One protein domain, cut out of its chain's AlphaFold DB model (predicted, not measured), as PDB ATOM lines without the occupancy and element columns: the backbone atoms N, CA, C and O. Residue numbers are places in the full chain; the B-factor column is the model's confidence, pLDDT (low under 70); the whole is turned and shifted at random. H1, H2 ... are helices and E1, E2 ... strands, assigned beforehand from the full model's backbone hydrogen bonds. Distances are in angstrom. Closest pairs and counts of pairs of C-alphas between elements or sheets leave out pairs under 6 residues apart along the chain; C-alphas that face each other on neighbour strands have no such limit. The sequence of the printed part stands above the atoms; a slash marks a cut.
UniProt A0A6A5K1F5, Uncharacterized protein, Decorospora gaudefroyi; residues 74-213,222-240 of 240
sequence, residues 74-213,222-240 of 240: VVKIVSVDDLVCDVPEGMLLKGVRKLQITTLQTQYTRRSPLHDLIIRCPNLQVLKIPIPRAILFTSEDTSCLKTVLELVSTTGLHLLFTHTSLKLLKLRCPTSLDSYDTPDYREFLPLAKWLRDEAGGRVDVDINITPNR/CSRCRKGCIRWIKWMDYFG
ATOM      1  N   VAL A  74     172.461 219.531 161.723       94.19
ATOM      2  CA  VAL A  74     171.629 218.362 162.011       94.19
ATOM      3  C   VAL A  74     171.052 217.788 160.725       94.19
ATOM      4  O   VAL A  74     170.276 218.443 160.030       94.19
ATOM      5  N   VAL A  75     171.378 216.526 160.464       93.81
ATOM      6  CA  VAL A  75     170.862 215.740 159.345       93.81
ATOM      7  C   VAL A  75     170.061 214.564 159.892       93.81
ATOM      8  O   VAL A  75     170.540 213.784 160.719       93.81
ATOM      9  N   LYS A  76     168.818 214.438 159.437       94.56
ATOM     10  CA  LYS A  76     167.924 213.327 159.738       94.56
ATOM     11  C   LYS A  76     167.447 212.715 158.427       94.56
ATOM     12  O   LYS A  76     166.805 213.392 157.633       94.56
ATOM     13  N   ILE A  77     167.744 211.437 158.241       93.38
ATOM     14  CA  ILE A  77     167.450 210.684 157.020       93.38
ATOM     15  C   ILE A  77     166.763 209.371 157.356       93.38
ATOM     16  O   ILE A  77     166.892 208.860 158.478       93.38
ATOM     17  N   VAL A  78     166.008 208.837 156.399       89.75
ATOM     18  CA  VAL A  78     165.366 207.538 156.566       89.75
ATOM     19  C   VAL A  78     166.362 206.447 156.223       89.75
ATOM     20  O   VAL A  78     166.781 205.721 157.129       89.75
ATOM     21  N   SER A  79     166.805 206.403 154.971       88.56
ATOM     22  CA  SER A  79     167.907 205.584 154.479       88.56
ATOM     23  C   SER A  79     169.173 206.417 154.279       88.56
ATOM     24  O   SER A  79     169.134 207.637 154.147       88.56
ATOM     25  N   VAL A  80     170.315 205.738 154.240       88.62
ATOM     26  CA  VAL A  80     171.591 206.339 153.832       88.62
ATOM     27  C   VAL A  80     171.555 206.721 152.348       88.62
ATOM     28  O   VAL A  80     172.091 207.765 151.971       88.62
ATOM     29  N   ASP A  81     170.862 205.927 151.533       87.62
ATOM     30  CA  ASP A  81     170.739 206.136 150.085       87.62
ATOM     31  C   ASP A  81     169.988 207.427 149.737       87.62
ATOM     32  O   ASP A  81     170.282 208.046 148.717       87.62
ATOM     33  N   ASP A  82     169.090 207.881 150.621       84.56
ATOM     34  CA  ASP A  82     168.340 209.137 150.463       84.56
ATOM     35  C   ASP A  82     169.269 210.357 150.365       84.56
ATOM     36  O   ASP A  82     168.854 211.414 149.893       84.56
ATOM     37  N   LEU A  83     170.508 210.226 150.852       86.00
ATOM     38  CA  LEU A  83     171.501 211.287 150.863       86.00
ATOM     39  C   LEU A  83     172.720 210.962 150.000       86.00
ATOM     40  O   LEU A  83     173.153 211.815 149.236       86.00
ATOM     41  N   VAL A  84     173.286 209.756 150.105       85.94
ATOM     42  CA  VAL A  84     174.573 209.426 149.459       85.94
ATOM     43  C   VAL A  84     174.509 209.532 147.934       85.94
ATOM     44  O   VAL A  84     175.476 209.988 147.334       85.94
ATOM     45  N   CYS A  85     173.372 209.201 147.315       82.81
ATOM     46  CA  CYS A  85     173.187 209.321 145.864       82.81
ATOM     47  C   CYS A  85     173.265 210.771 145.355       82.81
ATOM     48  O   CYS A  85     173.660 210.998 144.213       82.81
ATOM     49  N   ASP A  86     172.910 211.741 146.200       84.69
ATOM     50  CA  ASP A  86     172.859 213.161 145.844       84.69
ATOM     51  C   ASP A  86     174.125 213.925 146.288       84.69
ATOM     52  O   ASP A  86     174.283 215.104 145.969       84.69
ATOM     53  N   VAL A  87     175.034 213.277 147.030       85.50
ATOM     54  CA  VAL A  87     176.282 213.879 147.520       85.50
ATOM     55  C   VAL A  87     177.452 213.474 146.621       85.50
ATOM     56  O   VAL A  87     177.781 212.287 146.557       85.50
ATOM     57  N   PRO A  88     178.153 214.439 145.995       84.81
ATOM     58  CA  PRO A  88     179.331 214.153 145.188       84.81
ATOM     59  C   PRO A  88     180.371 213.322 145.943       84.81
ATOM     60  O   PRO A  88     180.615 213.521 147.140       84.81
ATOM     61  N   GLU A  89     181.011 212.398 145.231       84.12
ATOM     62  CA  GLU A  89     182.097 211.593 145.781       84.12
ATOM     63  C   GLU A  89     183.230 212.497 146.299       84.12
ATOM     64  O   GLU A  89     183.597 213.490 145.672       84.12
ATOM     65  N   GLY A  90     183.742 212.198 147.496       84.06
ATOM     66  CA  GLY A  90     184.788 212.994 148.147       84.06
ATOM     67  C   GLY A  90     184.329 214.309 148.792       84.06
ATOM     68  O   GLY A  90     185.135 214.968 149.453       84.06
ATOM     69  N   MET A  91     183.055 214.705 148.673       89.69
ATOM     70  CA  MET A  91     182.554 215.904 149.349       89.69
ATOM     71  C   MET A  91     182.548 215.719 150.873       89.69
ATOM     72  O   MET A  91     181.919 214.804 151.405       89.69
ATOM     73  N   LEU A  92     183.209 216.638 151.585       92.12
ATOM     74  CA  LEU A  92     183.199 216.686 153.049       92.12
ATOM     75  C   LEU A  92     182.015 217.509 153.570       92.12
ATOM     76  O   LEU A  92     181.889 218.703 153.294       92.12
ATOM     77  N   LEU A  93     181.204 216.888 154.418       92.38
ATOM     78  CA  LEU A  93     180.036 217.446 155.091       92.38
ATOM     79  C   LEU A  93     180.452 218.132 156.402       92.38
ATOM     80  O   LEU A  93     180.118 217.700 157.505       92.38
ATOM     81  N   LYS A  94     181.257 219.195 156.286       90.25
ATOM     82  CA  LYS A  94     181.914 219.858 157.431       90.25
ATOM     83  C   LYS A  94     180.938 220.452 158.453       90.25
ATOM     84  O   LYS A  94     181.304 220.549 159.625       90.25
ATOM     85  N   GLY A  95     179.740 220.846 158.031       89.75
ATOM     86  CA  GLY A  95     178.715 221.392 158.921       89.75
ATOM     87  C   GLY A  95     178.086 220.341 159.835       89.75
ATOM     88  O   GLY A  95     177.686 220.666 160.950       89.75
ATOM     89  N   VAL A  96     178.039 219.076 159.408       93.69
ATOM     90  CA  VAL A  96     177.223 218.043 160.057       93.69
ATOM     91  C   VAL A  96     177.823 217.638 161.401       93.69
ATOM     92  O   VAL A  96     178.857 216.976 161.479       93.69
ATOM     93  N   ARG A  97     177.125 217.999 162.482       95.31
ATOM     94  CA  ARG A  97     177.467 217.636 163.867       95.31
ATOM     95  C   ARG A  97     176.611 216.496 164.395       95.31
ATOM     96  O   ARG A  97     177.037 215.772 165.295       95.31
ATOM     97  N   LYS A  98     175.400 216.330 163.865       96.75
ATOM     98  CA  LYS A  98     174.454 215.302 164.288       96.75
ATOM     99  C   LYS A  98     173.842 214.603 163.085       96.75
ATOM    100  O   LYS A  98     173.170 215.240 162.282       96.75
ATOM    101  N   LEU A  99     174.000 213.285 163.040       95.75
ATOM    102  CA  LEU A  99     173.399 212.414 162.039       95.75
ATOM    103  C   LEU A  99     172.408 211.464 162.714       95.75
ATOM    104  O   LEU A  99     172.750 210.750 163.660       95.75
ATOM    105  N   GLN A 100     171.169 211.460 162.235       95.56
ATOM    106  CA  GLN A 100     170.134 210.531 162.668       95.56
ATOM    107  C   GLN A 100     169.595 209.750 161.475       95.56
ATOM    108  O   GLN A 100     168.990 210.327 160.580       95.56
ATOM    109  N   ILE A 101     169.721 208.431 161.537       93.62
ATOM    110  CA  ILE A 101     169.115 207.504 160.583       93.62
ATOM    111  C   ILE A 101     167.904 206.861 161.257       93.62
ATOM    112  O   ILE A 101     167.897 206.688 162.482       93.62
ATOM    113  N   THR A 102     166.843 206.563 160.509       90.06
ATOM    114  CA  THR A 102     165.648 205.911 161.073       90.06
ATOM    115  C   THR A 102     165.413 204.492 160.577       90.06
ATOM    116  O   THR A 102     164.698 203.756 161.255       90.06
ATOM    117  N   THR A 103     166.034 204.078 159.473       89.62
ATOM    118  CA  THR A 103     166.007 202.687 158.999       89.62
ATOM    119  C   THR A 103     167.035 201.829 159.731       89.62
ATOM    120  O   THR A 103     168.134 202.294 160.045       89.62
ATOM    121  N   LEU A 104     166.669 200.574 160.011       88.75
ATOM    122  CA  LEU A 104     167.513 199.604 160.712       88.75
ATOM    123  C   LEU A 104     168.846 199.387 159.990       88.75
ATOM    124  O   LEU A 104     168.877 199.144 158.789       88.75
ATOM    125  N   GLN A 105     169.933 199.441 160.752       87.88
ATOM    126  CA  GLN A 105     171.294 199.203 160.291       87.88
ATOM    127  C   GLN A 105     171.754 197.844 160.808       87.88
ATOM    128  O   GLN A 105     171.848 197.632 162.018       87.88
ATOM    129  N   THR A 106     171.992 196.906 159.895       80.88
ATOM    130  CA  THR A 106     172.307 195.510 160.231       80.88
ATOM    131  C   THR A 106     173.805 195.235 160.268       80.88
ATOM    132  O   THR A 106     174.241 194.342 160.979       80.88
ATOM    133  N   GLN A 107     174.617 195.981 159.524       78.19
ATOM    134  CA  GLN A 107     176.063 195.791 159.489       78.19
ATOM    135  C   GLN A 107     176.758 197.127 159.264       78.19
ATOM    136  O   GLN A 107     176.289 197.961 158.490       78.19
ATOM    137  N   TYR A 108     177.903 197.309 159.915       83.50
ATOM    138  CA  TYR A 108     178.775 198.448 159.708       83.50
ATOM    139  C   TYR A 108     180.145 197.962 159.250       83.50
ATOM    140  O   TYR A 108     181.001 197.575 160.038       83.50
ATOM    141  N   THR A 109     180.347 197.956 157.936       85.69
ATOM    142  CA  THR A 109     181.610 197.543 157.317       85.69
ATOM    143  C   THR A 109     182.280 198.739 156.657       85.69
ATOM    144  O   THR A 109     181.613 199.701 156.272       85.69
ATOM    145  N   ARG A 110     183.600 198.661 156.443       85.50
ATOM    146  CA  ARG A 110     184.357 199.728 155.761       85.50
ATOM    147  C   ARG A 110     183.887 200.017 154.330       85.50
ATOM    148  O   ARG A 110     184.227 201.051 153.776       85.50
ATOM    149  N   ARG A 111     183.131 199.097 153.726       85.00
ATOM    150  CA  ARG A 111     182.573 199.230 152.372       85.00
ATOM    151  C   ARG A 111     181.099 199.645 152.366       85.00
ATOM    152  O   ARG A 111     180.505 199.730 151.300       85.00
ATOM    153  N   SER A 112     180.491 199.852 153.535       87.44
ATOM    154  CA  SER A 112     179.083 200.239 153.619       87.44
ATOM    155  C   SER A 112     178.890 201.729 153.291       87.44
ATOM    156  O   SER A 112     179.714 202.545 153.719       87.44
ATOM    157  N   PRO A 113     177.781 202.117 152.630       88.81
ATOM    158  CA  PRO A 113     177.441 203.525 152.399       88.81
ATOM    159  C   PRO A 113     177.377 204.340 153.698       88.81
ATOM    160  O   PRO A 113     177.733 205.514 153.730       88.81
ATOM    161  N   LEU A 114     176.968 203.702 154.803       90.06
ATOM    162  CA  LEU A 114     176.940 204.332 156.121       90.06
ATOM    163  C   LEU A 114     178.344 204.714 156.608       90.06
ATOM    164  O   LEU A 114     178.523 205.769 157.213       90.06
ATOM    165  N   HIS A 115     179.338 203.854 156.382       90.62
ATOM    166  CA  HIS A 115     180.713 204.132 156.788       90.62
ATOM    167  C   HIS A 115     181.300 205.301 156.014       90.62
ATOM    168  O   HIS A 115     181.840 206.221 156.625       90.62
ATOM    169  N   ASP A 116     181.113 205.292 154.699       89.69
ATOM    170  CA  ASP A 116     181.516 206.386 153.825       89.69
ATOM    171  C   ASP A 116     180.848 207.712 154.235       89.69
ATOM    172  O   ASP A 116     181.540 208.699 154.488       89.69
ATOM    173  N   LEU A 117     179.528 207.720 154.457       91.44
ATOM    174  CA  LEU A 117     178.813 208.910 154.927       91.44
ATOM    175  C   LEU A 117     179.362 209.439 156.263       91.44
ATOM    176  O   LEU A 117     179.521 210.649 156.427       91.44
ATOM    177  N   ILE A 118     179.662 208.554 157.218       92.69
ATOM    178  CA  ILE A 118     180.218 208.945 158.521       92.69
ATOM    179  C   ILE A 118     181.610 209.560 158.362       92.69
ATOM    180  O   ILE A 118     181.860 210.609 158.948       92.69
ATOM    181  N   ILE A 119     182.497 208.970 157.552       92.38
ATOM    182  CA  ILE A 119     183.844 209.517 157.310       92.38
ATOM    183  C   ILE A 119     183.772 210.887 156.631       92.38
ATOM    184  O   ILE A 119     184.549 211.786 156.959       92.38
ATOM    185  N   ARG A 120     182.811 211.083 155.722       92.06
ATOM    186  CA  ARG A 120     182.572 212.379 155.077       92.06
ATOM    187  C   ARG A 120     182.075 213.454 156.050       92.06
ATOM    188  O   ARG A 120     182.075 214.620 155.671       92.06
ATOM    189  N   CYS A 121     181.699 213.122 157.286       94.38
ATOM    190  CA  CYS A 121     181.258 214.068 158.317       94.38
ATOM    191  C   CYS A 121     182.349 214.305 159.388       94.38
ATOM    192  O   CYS A 121     182.172 213.898 160.535       94.38
ATOM    193  N   PRO A 122     183.455 215.021 159.099       94.19
ATOM    194  CA  PRO A 122     184.610 215.109 160.003       94.19
ATOM    195  C   PRO A 122     184.294 215.718 161.378       94.19
ATOM    196  O   PRO A 122     184.996 215.458 162.354       94.19
ATOM    197  N   ASN A 123     183.228 216.515 161.475       94.94
ATOM    198  CA  ASN A 123     182.781 217.171 162.704       94.94
ATOM    199  C   ASN A 123     181.593 216.463 163.373       94.94
ATOM    200  O   ASN A 123     180.963 217.046 164.259       94.94
ATOM    201  N   LEU A 124     181.279 215.224 162.979       96.56
ATOM    202  CA  LEU A 124     180.175 214.458 163.546       96.56
ATOM    203  C   LEU A 124     180.422 214.178 165.030       96.56
ATOM    204  O   LEU A 124     181.343 213.450 165.389       96.56
ATOM    205  N   GLN A 125     179.564 214.732 165.883       96.81
ATOM    206  CA  GLN A 125     179.602 214.578 167.337       96.81
ATOM    207  C   GLN A 125     178.551 213.591 167.835       96.81
ATOM    208  O   GLN A 125     178.790 212.886 168.812       96.81
ATOM    209  N   VAL A 126     177.388 213.536 167.182       97.50
ATOM    210  CA  VAL A 126     176.261 212.705 167.610       97.50
ATOM    211  C   VAL A 126     175.800 211.824 166.460       97.50
ATOM    212  O   VAL A 126     175.296 212.325 165.458       97.50
ATOM    213  N   LEU A 127     175.883 210.511 166.644       96.44
ATOM    214  CA  LEU A 127     175.326 209.534 165.718       96.44
ATOM    215  C   LEU A 127     174.160 208.810 166.380       96.44
ATOM    216  O   LEU A 127     174.292 208.281 167.481       96.44
ATOM    217  N   LYS A 128     173.011 208.771 165.708       95.69
ATOM    218  CA  LYS A 128     171.851 207.996 166.141       95.69
ATOM    219  C   LYS A 128     171.433 207.033 165.043       95.69
ATOM    220  O   LYS A 128     170.945 207.470 164.004       95.69
ATOM    221  N   ILE A 129     171.565 205.742 165.318       93.00
ATOM    222  CA  ILE A 129     171.200 204.671 164.394       93.00
ATOM    223  C   ILE A 129     170.329 203.636 165.106       93.00
ATOM    224  O   ILE A 129     170.563 203.329 166.279       93.00
ATOM    225  N   PRO A 130     169.295 203.105 164.446       90.31
ATOM    226  CA  PRO A 130     168.583 201.955 164.946       90.31
ATOM    227  C   PRO A 130     169.263 200.678 164.439       90.31
ATOM    228  O   PRO A 130     169.697 200.612 163.294       90.31
ATOM    229  N   ILE A 131     169.355 199.668 165.293       87.50
ATOM    230  CA  ILE A 131     169.956 198.361 165.016       87.50
ATOM    231  C   ILE A 131     168.903 197.281 165.273       87.50
ATOM    232  O   ILE A 131     168.105 197.445 166.197       87.50
ATOM    233  N   PRO A 132     168.824 196.198 164.486       82.81
ATOM    234  CA  PRO A 132     167.871 195.140 164.784       82.81
ATOM    235  C   PRO A 132     168.303 194.371 166.029       82.81
ATOM    236  O   PRO A 132     169.484 194.309 166.373       82.81
ATOM    237  N   ARG A 133     167.340 193.719 166.677       77.94
ATOM    238  CA  ARG A 133     167.582 192.916 167.877       77.94
ATOM    239  C   ARG A 133     168.612 191.807 167.655       77.94
ATOM    240  O   ARG A 133     169.493 191.636 168.486       77.94
ATOM    241  N   ALA A 134     168.595 191.162 166.493       76.44
ATOM    242  CA  ALA A 134     169.571 190.135 166.114       76.44
ATOM    243  C   ALA A 134     171.042 190.613 166.129       76.44
ATOM    244  O   ALA A 134     171.961 189.797 166.053       76.44
ATOM    245  N   ILE A 135     171.299 191.924 166.219       80.25
ATOM    246  CA  ILE A 135     172.648 192.440 166.472       80.25
ATOM    247  C   ILE A 135     173.093 192.137 167.888       80.25
ATOM    248  O   ILE A 135     174.223 191.714 168.067       80.25
ATOM    249  N   LEU A 136     172.226 192.336 168.873       78.38
ATOM    250  CA  LEU A 136     172.582 192.179 170.278       78.38
ATOM    251  C   LEU A 136     172.368 190.748 170.782       78.38
ATOM    252  O   LEU A 136     173.072 190.341 171.697       78.38
ATOM    253  N   PHE A 137     171.463 189.974 170.180       76.06
ATOM    254  CA  PHE A 137     171.052 188.656 170.682       76.06
ATOM    255  C   PHE A 137     171.378 187.528 169.685       76.06
ATOM    256  O   PHE A 137     171.375 187.753 168.471       76.06
ATOM    257  N   THR A 138     171.724 186.336 170.186       69.50
ATOM    258  CA  THR A 138     172.104 185.156 169.376       69.50
ATOM    259  C   THR A 138     170.901 184.421 168.791       69.50
ATOM    260  O   THR A 138     171.046 183.778 167.753       69.50
ATOM    261  N   SER A 139     169.722 184.539 169.403       63.91
ATOM    262  CA  SER A 139     168.464 183.957 168.926       63.91
ATOM    263  C   SER A 139     167.349 185.010 168.865       63.91
ATOM    264  O   SER A 139     167.513 186.155 169.300       63.91
ATOM    265  N   GLU A 140     166.190 184.635 168.314       59.81
ATOM    266  CA  GLU A 140     164.957 185.434 168.436       59.81
ATOM    267  C   GLU A 140     164.437 185.501 169.883       59.81
ATOM    268  O   GLU A 140     163.530 186.279 170.183       59.81
ATOM    269  N   ASP A 141     165.052 184.746 170.795       59.00
ATOM    270  CA  ASP A 141     164.780 184.759 172.225       59.00
ATOM    271  C   ASP A 141     165.664 185.797 172.949       59.00
ATOM    272  O   ASP A 141     166.793 186.101 172.552       59.00
ATOM    273  N   THR A 142     165.089 186.504 173.919       60.44
ATOM    274  CA  THR A 142     165.675 187.736 174.511       60.44
ATOM    275  C   THR A 142     166.711 187.410 175.568       60.44
ATOM    276  O   THR A 142     167.410 188.304 176.030       60.44
ATOM    277  N   SER A 143     166.789 186.130 175.912       61.16
ATOM    278  CA  SER A 143     167.560 185.510 176.979       61.16
ATOM    279  C   SER A 143     169.047 185.338 176.664       61.16
ATOM    280  O   SER A 143     169.854 185.170 177.572       61.16
ATOM    281  N   CYS A 144     169.439 185.373 175.386       69.69
ATOM    282  CA  CYS A 144     170.814 185.079 174.986       69.69
ATOM    283  C   CYS A 144     171.462 186.267 174.268       69.69
ATOM    284  O   CYS A 144     171.326 186.448 173.053       69.69
ATOM    285  N   LEU A 145     172.205 187.081 175.021       76.12
ATOM    286  CA  LEU A 145     173.048 188.139 174.466       76.12
ATOM    287  C   LEU A 145     174.248 187.537 173.713       76.12
ATOM    288  O   LEU A 145     174.916 186.632 174.213       76.12
ATOM    289  N   LYS A 146     174.570 188.092 172.541       80.12
ATOM    290  CA  LYS A 146     175.828 187.797 171.848       80.12
ATOM    291  C   LYS A 146     177.018 188.170 172.714       80.12
ATOM    292  O   LYS A 146     177.058 189.224 173.355       80.12
ATOM    293  N   THR A 147     178.029 187.319 172.673       80.88
ATOM    294  CA  THR A 147     179.333 187.621 173.243       80.88
ATOM    295  C   THR A 147     179.958 188.820 172.527       80.88
ATOM    296  O   THR A 147     179.651 189.137 171.375       80.88
ATOM    297  N   VAL A 148     180.895 189.487 173.201       80.31
ATOM    298  CA  VAL A 148     181.659 190.602 172.616       80.31
ATOM    299  C   VAL A 148     182.380 190.171 171.333       80.31
ATOM    300  O   VAL A 148     182.368 190.904 170.347       80.31
ATOM    301  N   LEU A 149     182.954 188.964 171.317       79.00
ATOM    302  CA  LEU A 149     183.632 188.401 170.145       79.00
ATOM    303  C   LEU A 149     182.687 188.253 168.944       79.00
ATOM    304  O   LEU A 149     183.045 188.633 167.830       79.00
ATOM    305  N   GLU A 150     181.468 187.755 169.163       82.75
ATOM    306  CA  GLU A 150     180.445 187.633 168.116       82.75
ATOM    307  C   GLU A 150     179.966 189.000 167.620       82.75
ATOM    308  O   GLU A 150     179.771 189.202 166.422       82.75
ATOM    309  N   LEU A 151     179.797 189.970 168.519       79.75
ATOM    310  CA  LEU A 151     179.409 191.333 168.153       79.75
ATOM    311  C   LEU A 151     180.464 192.005 167.276       79.75
ATOM    312  O   LEU A 151     180.132 192.588 166.240       79.75
ATOM    313  N   VAL A 152     181.735 191.910 167.663       79.25
ATOM    314  CA  VAL A 152     182.848 192.506 166.915       79.25
ATOM    315  C   VAL A 152     182.956 191.889 165.523       79.25
ATOM    316  O   VAL A 152     183.095 192.635 164.552       79.25
ATOM    317  N   SER A 153     182.840 190.561 165.413       77.81
ATOM    318  CA  SER A 153     182.981 189.846 164.140       77.81
ATOM    319  C   SER A 153     181.804 190.056 163.184       77.81
ATOM    320  O   SER A 153     182.011 190.087 161.974       77.81
ATOM    321  N   THR A 154     180.583 190.238 163.700       75.94
ATOM    322  CA  THR A 154     179.373 190.292 162.858       75.94
ATOM    323  C   THR A 154     178.889 191.698 162.516       75.94
ATOM    324  O   THR A 154     178.203 191.874 161.510       75.94
ATOM    325  N   THR A 155     179.223 192.710 163.321       78.81
ATOM    326  CA  THR A 155     178.565 194.029 163.218       78.81
ATOM    327  C   THR A 155     179.496 195.161 162.830       78.81
ATOM    328  O   THR A 155     179.037 196.142 162.251       78.81
ATOM    329  N   GLY A 156     180.783 195.052 163.169       83.81
ATOM    330  CA  GLY A 156     181.765 196.109 162.944       83.81
ATOM    331  C   GLY A 156     181.521 197.397 163.742       83.81
ATOM    332  O   GLY A 156     182.132 198.414 163.428       83.81
ATOM    333  N   LEU A 157     180.691 197.378 164.799       83.69
ATOM    334  CA  LEU A 157     180.415 198.553 165.648       83.69
ATOM    335  C   LEU A 157     181.688 199.247 166.163       83.69
ATOM    336  O   LEU A 157     181.688 200.466 166.317       83.69
ATOM    337  N   HIS A 158     182.777 198.496 166.362       85.88
ATOM    338  CA  HIS A 158     184.082 199.030 166.761       85.88
ATOM    339  C   HIS A 158     184.596 200.135 165.815       85.88
ATOM    340  O   HIS A 158     185.200 201.112 166.252       85.88
ATOM    341  N   LEU A 159     184.292 200.044 164.515       89.12
ATOM    342  CA  LEU A 159     184.704 201.039 163.524       89.12
ATOM    343  C   LEU A 159     184.071 202.417 163.791       89.12
ATOM    344  O   LEU A 159     184.668 203.430 163.438       89.12
ATOM    345  N   LEU A 160     182.902 202.498 164.440       89.56
ATOM    346  CA  LEU A 160     182.291 203.785 164.804       89.56
ATOM    347  C   LEU A 160     183.153 204.562 165.808       89.56
ATOM    348  O   LEU A 160     183.214 205.790 165.754       89.56
ATOM    349  N   PHE A 161     183.877 203.853 166.678       90.12
ATOM    350  CA  PHE A 161     184.800 204.450 167.643       90.12
ATOM    351  C   PHE A 161     186.123 204.894 167.016       90.12
ATOM    352  O   PHE A 161     186.932 205.515 167.696       90.12
ATOM    353  N   THR A 162     186.346 204.659 165.720       90.31
ATOM    354  CA  THR A 162     187.493 205.245 165.000       90.31
ATOM    355  C   THR A 162     187.247 206.697 164.591       90.31
ATOM    356  O   THR A 162     188.195 207.434 164.328       90.31
ATOM    357  N   HIS A 163     185.988 207.151 164.593       92.81
ATOM    358  CA  HIS A 163     185.649 208.521 164.226       92.81
ATOM    359  C   HIS A 163     186.103 209.508 165.312       92.81
ATOM    360  O   HIS A 163     185.604 209.473 166.440       92.81
ATOM    361  N   THR A 164     187.034 210.406 164.985       90.94
ATOM    362  CA  THR A 164     187.776 211.255 165.942       90.94
ATOM    363  C   THR A 164     186.917 212.294 166.661       90.94
ATOM    364  O   THR A 164     187.130 212.559 167.843       90.94
ATOM    365  N   SER A 165     185.903 212.835 165.988       94.62
ATOM    366  CA  SER A 165     185.026 213.871 166.556       94.62
ATOM    367  C   SER A 165     183.781 213.324 167.249       94.62
ATOM    368  O   SER A 165     183.042 214.098 167.863       94.62
ATOM    369  N   LEU A 166     183.528 212.011 167.151       95.62
ATOM    370  CA  LEU A 166     182.323 211.411 167.717       95.62
ATOM    371  C   LEU A 166     182.376 211.514 169.244       95.62
ATOM    372  O   LEU A 166     183.377 211.146 169.850       95.62
ATOM    373  N   LYS A 167     181.298 212.022 169.844       95.19
ATOM    374  CA  LYS A 167     181.146 212.179 171.297       95.19
ATOM    375  C   LYS A 167     180.005 211.347 171.855       95.19
ATOM    376  O   LYS A 167     180.054 210.977 173.015       95.19
ATOM    377  N   LEU A 168     178.972 211.078 171.058       95.62
ATOM    378  CA  LEU A 168     177.778 210.372 171.504       95.62
ATOM    379  C   LEU A 168     177.267 209.418 170.425       95.62
ATOM    380  O   LEU A 168     176.857 209.847 169.344       95.62
ATOM    381  N   LEU A 169     177.223 208.131 170.757       94.06
ATOM    382  CA  LEU A 169     176.642 207.074 169.943       94.06
ATOM    383  C   LEU A 169     175.324 206.600 170.560       94.06
ATOM    384  O   LEU A 169     175.300 206.014 171.640       94.06
ATOM    385  N   LYS A 170     174.215 206.826 169.852       94.19
ATOM    386  CA  LYS A 170     172.876 206.364 170.231       94.19
ATOM    387  C   LYS A 170     172.456 205.185 169.370       94.19
ATOM    388  O   LYS A 170     172.104 205.372 168.206       94.19
ATOM    389  N   LEU A 171     172.420 203.999 169.966       90.75
ATOM    390  CA  LEU A 171     171.912 202.787 169.333       90.75
ATOM    391  C   LEU A 171     170.474 202.558 169.796       90.75
ATOM    392  O   LEU A 171     170.209 202.448 170.990       90.75
ATOM    393  N   ARG A 172     169.519 202.502 168.869       88.69
ATOM    394  CA  ARG A 172     168.135 202.127 169.186       88.69
ATOM    395  C   ARG A 172     167.888 200.700 168.722       88.69
ATOM    396  O   ARG A 172     167.887 200.450 167.530       88.69
ATOM    397  N   CYS A 173     167.628 199.793 169.643       84.00
ATOM    398  CA  CYS A 173     167.253 198.420 169.360       84.00
ATOM    399  C   CYS A 173     165.740 198.265 169.572       84.00
ATOM    400  O   CYS A 173     165.321 197.976 170.692       84.00
ATOM    401  N   PRO A 174     164.892 198.530 168.560       73.19
ATOM    402  CA  PRO A 174     163.460 198.339 168.716       73.19
ATOM    403  C   PRO A 174     163.153 196.852 168.920       73.19
ATOM    404  O   PRO A 174     163.501 196.024 168.081       73.19
ATOM    405  N   THR A 175     162.496 196.522 170.028       65.88
ATOM    406  CA  THR A 175     161.977 195.176 170.289       65.88
ATOM    407  C   THR A 175     160.548 195.039 169.757       65.88
ATOM    408  O   THR A 175     159.790 196.022 169.727       65.88
ATOM    409  N   SER A 176     160.199 193.837 169.279       56.09
ATOM    410  CA  SER A 176     158.813 193.461 168.984       56.09
ATOM    411  C   SER A 176     158.001 193.424 170.280       56.09
ATOM    412  O   SER A 176     158.535 193.380 171.384       56.09
ATOM    413  N   LEU A 177     156.694 193.559 170.118       47.12
ATOM    414  CA  LEU A 177     155.746 193.981 171.141       47.12
ATOM    415  C   LEU A 177     155.407 192.929 172.203       47.12
ATOM    416  O   LEU A 177     154.795 193.286 173.205       47.12
ATOM    417  N   ASP A 178     155.820 191.684 171.992       48.00
ATOM    418  CA  ASP A 178     155.161 190.543 172.628       48.00
ATOM    419  C   ASP A 178     156.055 189.766 173.602       48.00
ATOM    420  O   ASP A 178     155.574 188.864 174.279       48.00
ATOM    421  N   SER A 179     157.338 190.123 173.739       50.72
ATOM    422  CA  SER A 179     158.186 189.508 174.761       50.72
ATOM    423  C   SER A 179     158.110 190.328 176.054       50.72
ATOM    424  O   SER A 179     158.807 191.335 176.216       50.72
ATOM    425  N   TYR A 180     157.273 189.882 176.995       52.66
ATOM    426  CA  TYR A 180     157.365 190.268 178.412       52.66
ATOM    427  C   TYR A 180     158.730 189.905 179.025       52.66
ATOM    428  O   TYR A 180     159.068 190.385 180.109       52.66
ATOM    429  N   ASP A 181     159.534 189.119 178.304       55.38
ATOM    430  CA  ASP A 181     160.916 188.806 178.626       55.38
ATOM    431  C   ASP A 181     161.746 190.077 178.687       55.38
ATOM    432  O   ASP A 181     162.217 190.646 177.697       55.38
ATOM    433  N   THR A 182     161.900 190.542 179.918       59.34
ATOM    434  CA  THR A 182     162.858 191.573 180.238       59.34
ATOM    435  C   THR A 182     164.206 190.873 180.386       59.34
ATOM    436  O   THR A 182     164.351 190.115 181.345       59.34
ATOM    437  N   PRO A 183     165.186 191.091 179.492       61.34
ATOM    438  CA  PRO A 183     166.505 190.485 179.655       61.34
ATOM    439  C   PRO A 183     167.100 190.866 181.017       61.34
ATOM    440  O   PRO A 183     166.946 192.015 181.461       61.34
ATOM    441  N   ASP A 184     167.756 189.916 181.695       67.44
ATOM    442  CA  ASP A 184     168.414 190.205 182.970       67.44
ATOM    443  C   ASP A 184     169.504 191.251 182.716       67.44
ATOM    444  O   ASP A 184     170.381 191.104 181.864       67.44
ATOM    445  N   TYR A 185     169.480 192.340 183.485       68.88
ATOM    446  CA  TYR A 185     170.448 193.419 183.339       68.88
ATOM    447  C   TYR A 185     171.903 192.942 183.492       68.88
ATOM    448  O   TYR A 185     172.823 193.609 183.009       68.88
ATOM    449  N   ARG A 186     172.125 191.825 184.199       70.31
ATOM    450  CA  ARG A 186     173.448 191.215 184.384       70.31
ATOM    451  C   ARG A 186     174.046 190.735 183.068       70.31
ATOM    452  O   ARG A 186     175.259 190.858 182.896       70.31
ATOM    453  N   GLU A 187     173.215 190.300 182.125       73.06
ATOM    454  CA  GLU A 187     173.639 189.859 180.791       73.06
ATOM    455  C   GLU A 187     174.271 191.005 179.999       73.06
ATOM    456  O   GLU A 187     175.192 190.796 179.218       73.06
ATOM    457  N   PHE A 188     173.855 192.246 180.260       76.38
ATOM    458  CA  PHE A 188     174.367 193.426 179.573       76.38
ATOM    459  C   PHE A 188     175.682 193.982 180.134       76.38
ATOM    460  O   PHE A 188     176.289 194.855 179.505       76.38
ATOM    461  N   LEU A 189     176.139 193.532 181.309       77.19
ATOM    462  CA  LEU A 189     177.354 194.064 181.940       77.19
ATOM    463  C   LEU A 189     178.618 193.861 181.083       77.19
ATOM    464  O   LEU A 189     179.370 194.832 180.947       77.19
ATOM    465  N   PRO A 190     178.862 192.684 180.468       81.88
ATOM    466  CA  PRO A 190     180.009 192.485 179.584       81.88
ATOM    467  C   PRO A 190     179.978 193.411 178.363       81.88
ATOM    468  O   PRO A 190     180.992 194.024 178.037       81.88
ATOM    469  N   LEU A 191     178.806 193.582 177.741       81.50
ATOM    470  CA  LEU A 191     178.613 194.483 176.601       81.50
ATOM    471  C   LEU A 191     178.862 195.945 176.985       81.50
ATOM    472  O   LEU A 191     179.601 196.652 176.304       81.50
ATOM    473  N   ALA A 192     178.277 196.402 178.094       82.19
ATOM    474  CA  ALA A 192     178.462 197.764 178.586       82.19
ATOM    475  C   ALA A 192     179.920 198.057 178.960       82.19
ATOM    476  O   ALA A 192     180.391 199.180 178.765       82.19
ATOM    477  N   LYS A 193     180.627 197.062 179.509       85.69
ATOM    478  CA  LYS A 193     182.056 197.162 179.807       85.69
ATOM    479  C   LYS A 193     182.867 197.260 178.517       85.69
ATOM    480  O   LYS A 193     183.592 198.232 178.361       85.69
ATOM    481  N   TRP A 194     182.675 196.335 177.575       86.81
ATOM    482  CA  TRP A 194     183.387 196.366 176.297       86.81
ATOM    483  C   TRP A 194     183.175 197.684 175.546       86.81
ATOM    484  O   TRP A 194     184.145 198.296 175.130       86.81
ATOM    485  N   LEU A 195     181.938 198.182 175.443       86.50
ATOM    486  CA  LEU A 195     181.659 199.460 174.775       86.50
ATOM    487  C   LEU A 195     182.378 200.640 175.431       86.50
ATOM    488  O   LEU A 195     182.787 201.565 174.738       86.50
ATOM    489  N   ARG A 196     182.509 200.627 176.759       85.69
ATOM    490  CA  ARG A 196     183.246 201.658 177.494       85.69
ATOM    491  C   ARG A 196     184.744 201.564 177.226       85.69
ATOM    492  O   ARG A 196     185.369 202.598 177.006       85.69
ATOM    493  N   ASP A 197     185.279 200.348 177.259       88.62
ATOM    494  CA  ASP A 197     186.695 200.068 177.032       88.62
ATOM    495  C   ASP A 197     187.078 200.444 175.585       88.62
ATOM    496  O   ASP A 197     188.034 201.185 175.375       88.62
ATOM    497  N   GLU A 198     186.260 200.054 174.602       87.62
ATOM    498  CA  GLU A 198     186.434 200.363 173.175       87.62
ATOM    499  C   GLU A 198     186.285 201.863 172.879       87.62
ATOM    500  O   GLU A 198     187.039 202.439 172.095       87.62
ATOM    501  N   ALA A 199     185.334 202.533 173.535       86.19
ATOM    502  CA  ALA A 199     185.177 203.977 173.419       86.19
ATOM    503  C   ALA A 199     186.335 204.757 174.065       86.19
ATOM    504  O   ALA A 199     186.458 205.960 173.820       86.19
ATOM    505  N   GLY A 200     187.142 204.120 174.925       84.00
ATOM    506  CA  GLY A 200     188.253 204.748 175.641       84.00
ATOM    507  C   GLY A 200     187.838 205.970 176.468       84.00
ATOM    508  O   GLY A 200     188.621 206.901 176.624       84.00
ATOM    509  N   GLY A 201     186.574 206.033 176.910       81.50
ATOM    510  CA  GLY A 201     185.990 207.205 177.581       81.50
ATOM    511  C   GLY A 201     185.789 208.447 176.696       81.50
ATOM    512  O   GLY A 201     185.317 209.469 177.185       81.50
ATOM    513  N   ARG A 202     186.116 208.376 175.398       89.31
ATOM    514  CA  ARG A 202     185.980 209.483 174.438       89.31
ATOM    515  C   ARG A 202     184.561 209.617 173.887       89.31
ATOM    516  O   ARG A 202     184.135 210.720 173.547       89.31
ATOM    517  N   VAL A 203     183.857 208.492 173.769       90.56
ATOM    518  CA  VAL A 203     182.509 208.413 173.198       90.56
ATOM    519  C   VAL A 203     181.530 207.920 174.257       90.56
ATOM    520  O   VAL A 203     181.633 206.793 174.736       90.56
ATOM    521  N   ASP A 204     180.532 208.736 174.575       91.50
ATOM    522  CA  ASP A 204     179.378 208.305 175.349       91.50
ATOM    523  C   ASP A 204     178.525 207.360 174.503       91.50
ATOM    524  O   ASP A 204     178.108 207.687 173.390       91.50
ATOM    525  N   VAL A 205     178.225 206.182 175.039       90.50
ATOM    526  CA  VAL A 205     177.348 205.211 174.381       90.50
ATOM    527  C   VAL A 205     175.999 205.194 175.089       90.50
ATOM    528  O   VAL A 205     175.913 205.241 176.315       90.50
ATOM    529  N   ASP A 206     174.927 205.136 174.310       91.25
ATOM    530  CA  ASP A 206     173.551 205.072 174.788       91.25
ATOM    531  C   ASP A 206     172.767 204.064 173.941       91.25
ATOM    532  O   ASP A 206     172.375 204.343 172.806       91.25
ATOM    533  N   ILE A 207     172.549 202.876 174.498       88.00
ATOM    534  CA  ILE A 207     171.785 201.791 173.889       88.00
ATOM    535  C   ILE A 207     170.384 201.797 174.479       88.00
ATOM    536  O   ILE A 207     170.197 201.632 175.684       88.00
ATOM    537  N   ASN A 208     169.388 201.958 173.619       86.75
ATOM    538  CA  ASN A 208     167.989 201.919 173.992       86.75
ATOM    539  C   ASN A 208     167.298 200.680 173.415       86.75
ATOM    540  O   ASN A 208     167.057 200.635 172.211       86.75
ATOM    541  N   ILE A 209     166.941 199.730 174.277       80.81
ATOM    542  CA  ILE A 209     166.294 198.449 173.941       80.81
ATOM    543  C   ILE A 209     164.770 198.518 174.197       80.81
ATOM    544  O   ILE A 209     164.080 197.514 174.302       80.81
ATOM    545  N   THR A 210     164.200 199.719 174.358       74.94
ATOM    546  CA  THR A 210     162.759 199.877 174.620       74.94
ATOM    547  C   THR A 210     161.908 199.520 173.385       74.94
ATOM    548  O   THR A 210     162.279 199.933 172.276       74.94
ATOM    549  N   PRO A 211     160.724 198.898 173.556       67.00
ATOM    550  CA  PRO A 211     159.790 198.619 172.463       67.00
ATOM    551  C   PRO A 211     159.307 199.890 171.749       67.00
ATOM    552  O   PRO A 211     159.354 201.004 172.277       67.00
ATOM    553  N   ASN A 212     158.830 199.729 170.511       60.31
ATOM    554  CA  ASN A 212     158.500 200.847 169.620       60.31
ATOM    555  C   ASN A 212     157.178 201.581 169.919       60.31
ATOM    556  O   ASN A 212     156.953 202.640 169.322       60.31
ATOM    557  N   ARG A 213     156.304 201.081 170.807       56.12
ATOM    558  CA  ARG A 213     155.032 201.769 171.108       56.12
ATOM    559  C   ARG A 213     155.277 203.121 171.780       56.12
ATOM    560  O   ARG A 213     156.157 203.267 172.627       56.12
ATOM    561  N   CYS A 222     154.888 198.875 184.338       69.50
ATOM    562  CA  CYS A 222     156.162 198.976 183.639       69.50
ATOM    563  C   CYS A 222     157.024 200.123 184.159       69.50
ATOM    564  O   CYS A 222     156.556 201.224 184.433       69.50
ATOM    565  N   SER A 223     158.329 199.879 184.259       74.38
ATOM    566  CA  SER A 223     159.316 200.850 184.731       74.38
ATOM    567  C   SER A 223     160.454 201.005 183.731       74.38
ATOM    568  O   SER A 223     161.009 200.020 183.243       74.38
ATOM    569  N   ARG A 224     160.839 202.254 183.433       77.56
ATOM    570  CA  ARG A 224     162.057 202.536 182.658       77.56
ATOM    571  C   ARG A 224     163.274 202.301 183.546       77.56
ATOM    572  O   ARG A 224     163.456 202.979 184.554       77.56
ATOM    573  N   CYS A 225     164.132 201.381 183.135       78.19
ATOM    574  CA  CYS A 225     165.361 201.052 183.835       78.19
ATOM    575  C   CYS A 225     166.579 201.557 183.051       78.19
ATOM    576  O   CYS A 225     166.580 201.627 181.818       78.19
ATOM    577  N   ARG A 226     167.633 201.929 183.783       83.12
ATOM    578  CA  ARG A 226     168.917 202.353 183.219       83.12
ATOM    579  C   ARG A 226     170.058 201.775 184.043       83.12
ATOM    580  O   ARG A 226     170.073 201.911 185.265       83.12
ATOM    581  N   LYS A 227     171.059 201.212 183.369       78.31
ATOM    582  CA  LYS A 227     172.326 200.797 183.980       78.31
ATOM    583  C   LYS A 227     173.466 201.077 183.012       78.31
ATOM    584  O   LYS A 227     173.489 200.568 181.895       78.31
ATOM    585  N   GLY A 228     174.407 201.917 183.437       82.06
ATOM    586  CA  GLY A 228     175.485 202.388 182.568       82.06
ATOM    587  C   GLY A 228     174.940 203.053 181.297       82.06
ATOM    588  O   GLY A 228     174.117 203.971 181.368       82.06
ATOM    589  N   CYS A 229     175.394 202.560 180.146       85.50
ATOM    590  CA  CYS A 229     174.999 203.013 178.813       85.50
ATOM    591  C   CYS A 229     173.706 202.376 178.285       85.50
ATOM    592  O   CYS A 229     173.304 202.694 177.174       85.50
ATOM    593  N   ILE A 230     173.055 201.474 179.027       83.62
ATOM    594  CA  ILE A 230     171.941 200.668 178.513       83.62
ATOM    595  C   ILE A 230     170.636 201.068 179.202       83.62
ATOM    596  O   ILE A 230     170.574 201.238 180.425       83.62
ATOM    597  N   ARG A 231     169.589 201.246 178.393       85.88
ATOM    598  CA  ARG A 231     168.222 201.587 178.795       85.88
ATOM    599  C   ARG A 231     167.247 200.541 178.273       85.88
ATOM    600  O   ARG A 231     167.314 200.162 177.105       85.88
ATOM    601  N   TRP A 232     166.324 200.126 179.131       80.25
ATOM    602  CA  TRP A 232     165.286 199.146 178.814       80.25
ATOM    603  C   TRP A 232     164.004 199.434 179.609       80.25
ATOM    604  O   TRP A 232     163.981 200.315 180.474       80.25
ATOM    605  N   ILE A 233     162.926 198.716 179.298       76.88
ATOM    606  CA  ILE A 233     161.688 198.719 180.089       76.88
ATOM    607  C   ILE A 233     161.606 197.383 180.807       76.88
ATOM    608  O   ILE A 233     161.766 196.364 180.150       76.88
ATOM    609  N   LYS A 234     161.354 197.400 182.116       74.25
ATOM    610  CA  LYS A 234     160.970 196.220 182.890       74.25
ATOM    611  C   LYS A 234     159.459 196.199 183.049       74.25
ATOM    612  O   LYS A 234     158.907 197.172 183.565       74.25
ATOM    613  N   TRP A 235     158.824 195.113 182.630       71.31
ATOM    614  CA  TRP A 235     157.415 194.860 182.921       71.31
ATOM    615  C   TRP A 235     157.301 194.301 184.341       71.31
ATOM    616  O   TRP A 235     158.090 193.450 184.751       71.31
ATOM    617  N   MET A 236     156.389 194.862 185.123       67.31
ATOM    618  CA  MET A 236     156.025 194.364 186.439       67.31
ATOM    619  C   MET A 236     154.618 193.812 186.310       67.31
ATOM    620  O   MET A 236     153.679 194.579 186.103       67.31
ATOM    621  N   ASP A 237     154.495 192.496 186.406       59.69
ATOM    622  CA  ASP A 237     153.189 191.880 186.538       59.69
ATOM    623  C   ASP A 237     152.690 192.137 187.964       59.69
ATOM    624  O   ASP A 237     153.227 191.597 188.933       59.69
ATOM    625  N   TYR A 238     151.748 193.067 188.102       55.03
ATOM    626  CA  TYR A 238     151.114 193.369 189.385       55.03
ATOM    627  C   TYR A 238     149.882 192.490 189.642       55.03
ATOM    628  O   TYR A 238     149.336 192.562 190.743       55.03
ATOM    629  N   PHE A 239     149.449 191.674 188.670       53.19
ATOM    630  CA  PHE A 239     148.193 190.927 188.759       53.19
ATOM    631  C   PHE A 239     148.330 189.402 188.668       53.19
ATOM    632  O   PHE A 239     147.439 188.738 189.196       53.19
ATOM    633  N   GLY A 240     149.459 188.870 188.184       48.41
ATOM    634  CA  GLY A 240     149.810 187.445 188.274       48.41
ATOM    635  C   GLY A 240     149.092 186.534 187.284       48.41
ATOM    636  O   GLY A 240     147.908 186.780 186.962       48.41
TER     637      GLY A 240
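Overview. This is residues 74 to 213 and 222 to 240 of the 240 residues of an uncharacterized protein of Decorospora gaudefroyi (UniProt A0A6A5K1F5). A twisted sheet of seven strands, curled like part of a barrel, has its helices along one side: H6, the longest, packs on the sheet mainly at E5, and the short H1 to H5 follow that side among long loops. E1 to E5 run side by side in chain order, and the hairpin E6 and E7 extends the sheet at one end. The printed part has 159 residues, with six named helices and seven named strands in the order E1 H1 E2 H2 E3 H3 H4 H5 E4 H6 E5 E6 E7; the mixed sheet runs E1 E2 E3 E4 E5 E7 E6. The class is mixed, helices and strands, with under half of the residues in named elements. The whole is compact, with a radius of gyration of the C-alphas of 16.4 A, yet elongated, 58 by 31 by 24 A.

Arrangement. E1, residues 74 to 77, is an edge strand, parallel to E2, residues 98 to 101, with N 75 and O 98 2.9 A apart. E3, residues 126 to 130, is parallel to E2 (N 99 and O 126, 2.9 A) and to E4, residues 168 to 172 (N 170 and O 127, 2.8 A). E5, residues 204 to 208, is parallel to E4 (N 206 and O 169, 2.8 A) and to E7, residues 230 to 235 (N 231 and O 207, 2.8 A). E6, residues 222 to 227, the other edge strand, forms an antiparallel hairpin with E7, with N 225 and O 232 2.9 A apart. H1, residues 81 to 84, and H2, residues 113 to 119, only just touch, with 3 pairs of C-alphas within 8 A, the closest being Val 84 and Leu 117 at 6.9 A. H3, residues 133 to 136, touches H4, residues 148 to 155, the closest C-alphas being Ile 135 and Thr 155 at 6.9 A. H6, residues 189 to 199, is on the sheet at a height of 9.4 A, and runs slantwise to E5 at 36 degrees on the local plane. It only just touches H5, residues 157 to 162, with 3 pairs of C-alphas within 8 A, the closest being Phe 161 and Ala 199 at 5.8 A, at a shallow tilt of 28 degrees, the same way. Strand-helix-strand units, two parallel neighbour strands with helices between, are E1, H1, E2; E2, H2, E3; E3, H3 H4 H5, E4; and E4, H6, E5. Every O i to N i+4 pair is within hydrogen-bond range in H2, H4 and H6; H5 has 0 of 2, with 3 of 3 O i to N i+3 pairs, and H1 and H3 are too short for an i+4 pair.

Along the chain. E1 begins at C-alpha 74 (171.629, 218.362, 162.011). H6 spans 15.2 A from C-alpha 189 (177.354, 194.064, 181.940); E3, E4 and E5 span 13.5 A, 12.9 A and 13.1 A. E6 and E7 each span 16.3 A, and E7 ends at C-alpha 235 (157.415, 194.860, 182.921).

Size, cuts and confidence. The C-alphas farthest apart, those of Gly 90 and Gly 240, are 59.0 A apart. Residues 214 to 221 are not printed, and C-alphas 213 and 222 are 12.9 A apart across the cut. The links H1 to E2, E2 to H2, H3 to H4 and E4 to H6 are long. The mean pLDDT of the printed part is 81.8; it is under 70 at residues 138 to 144, 175 to 185, 211 to 213, 222 and 236 to 240.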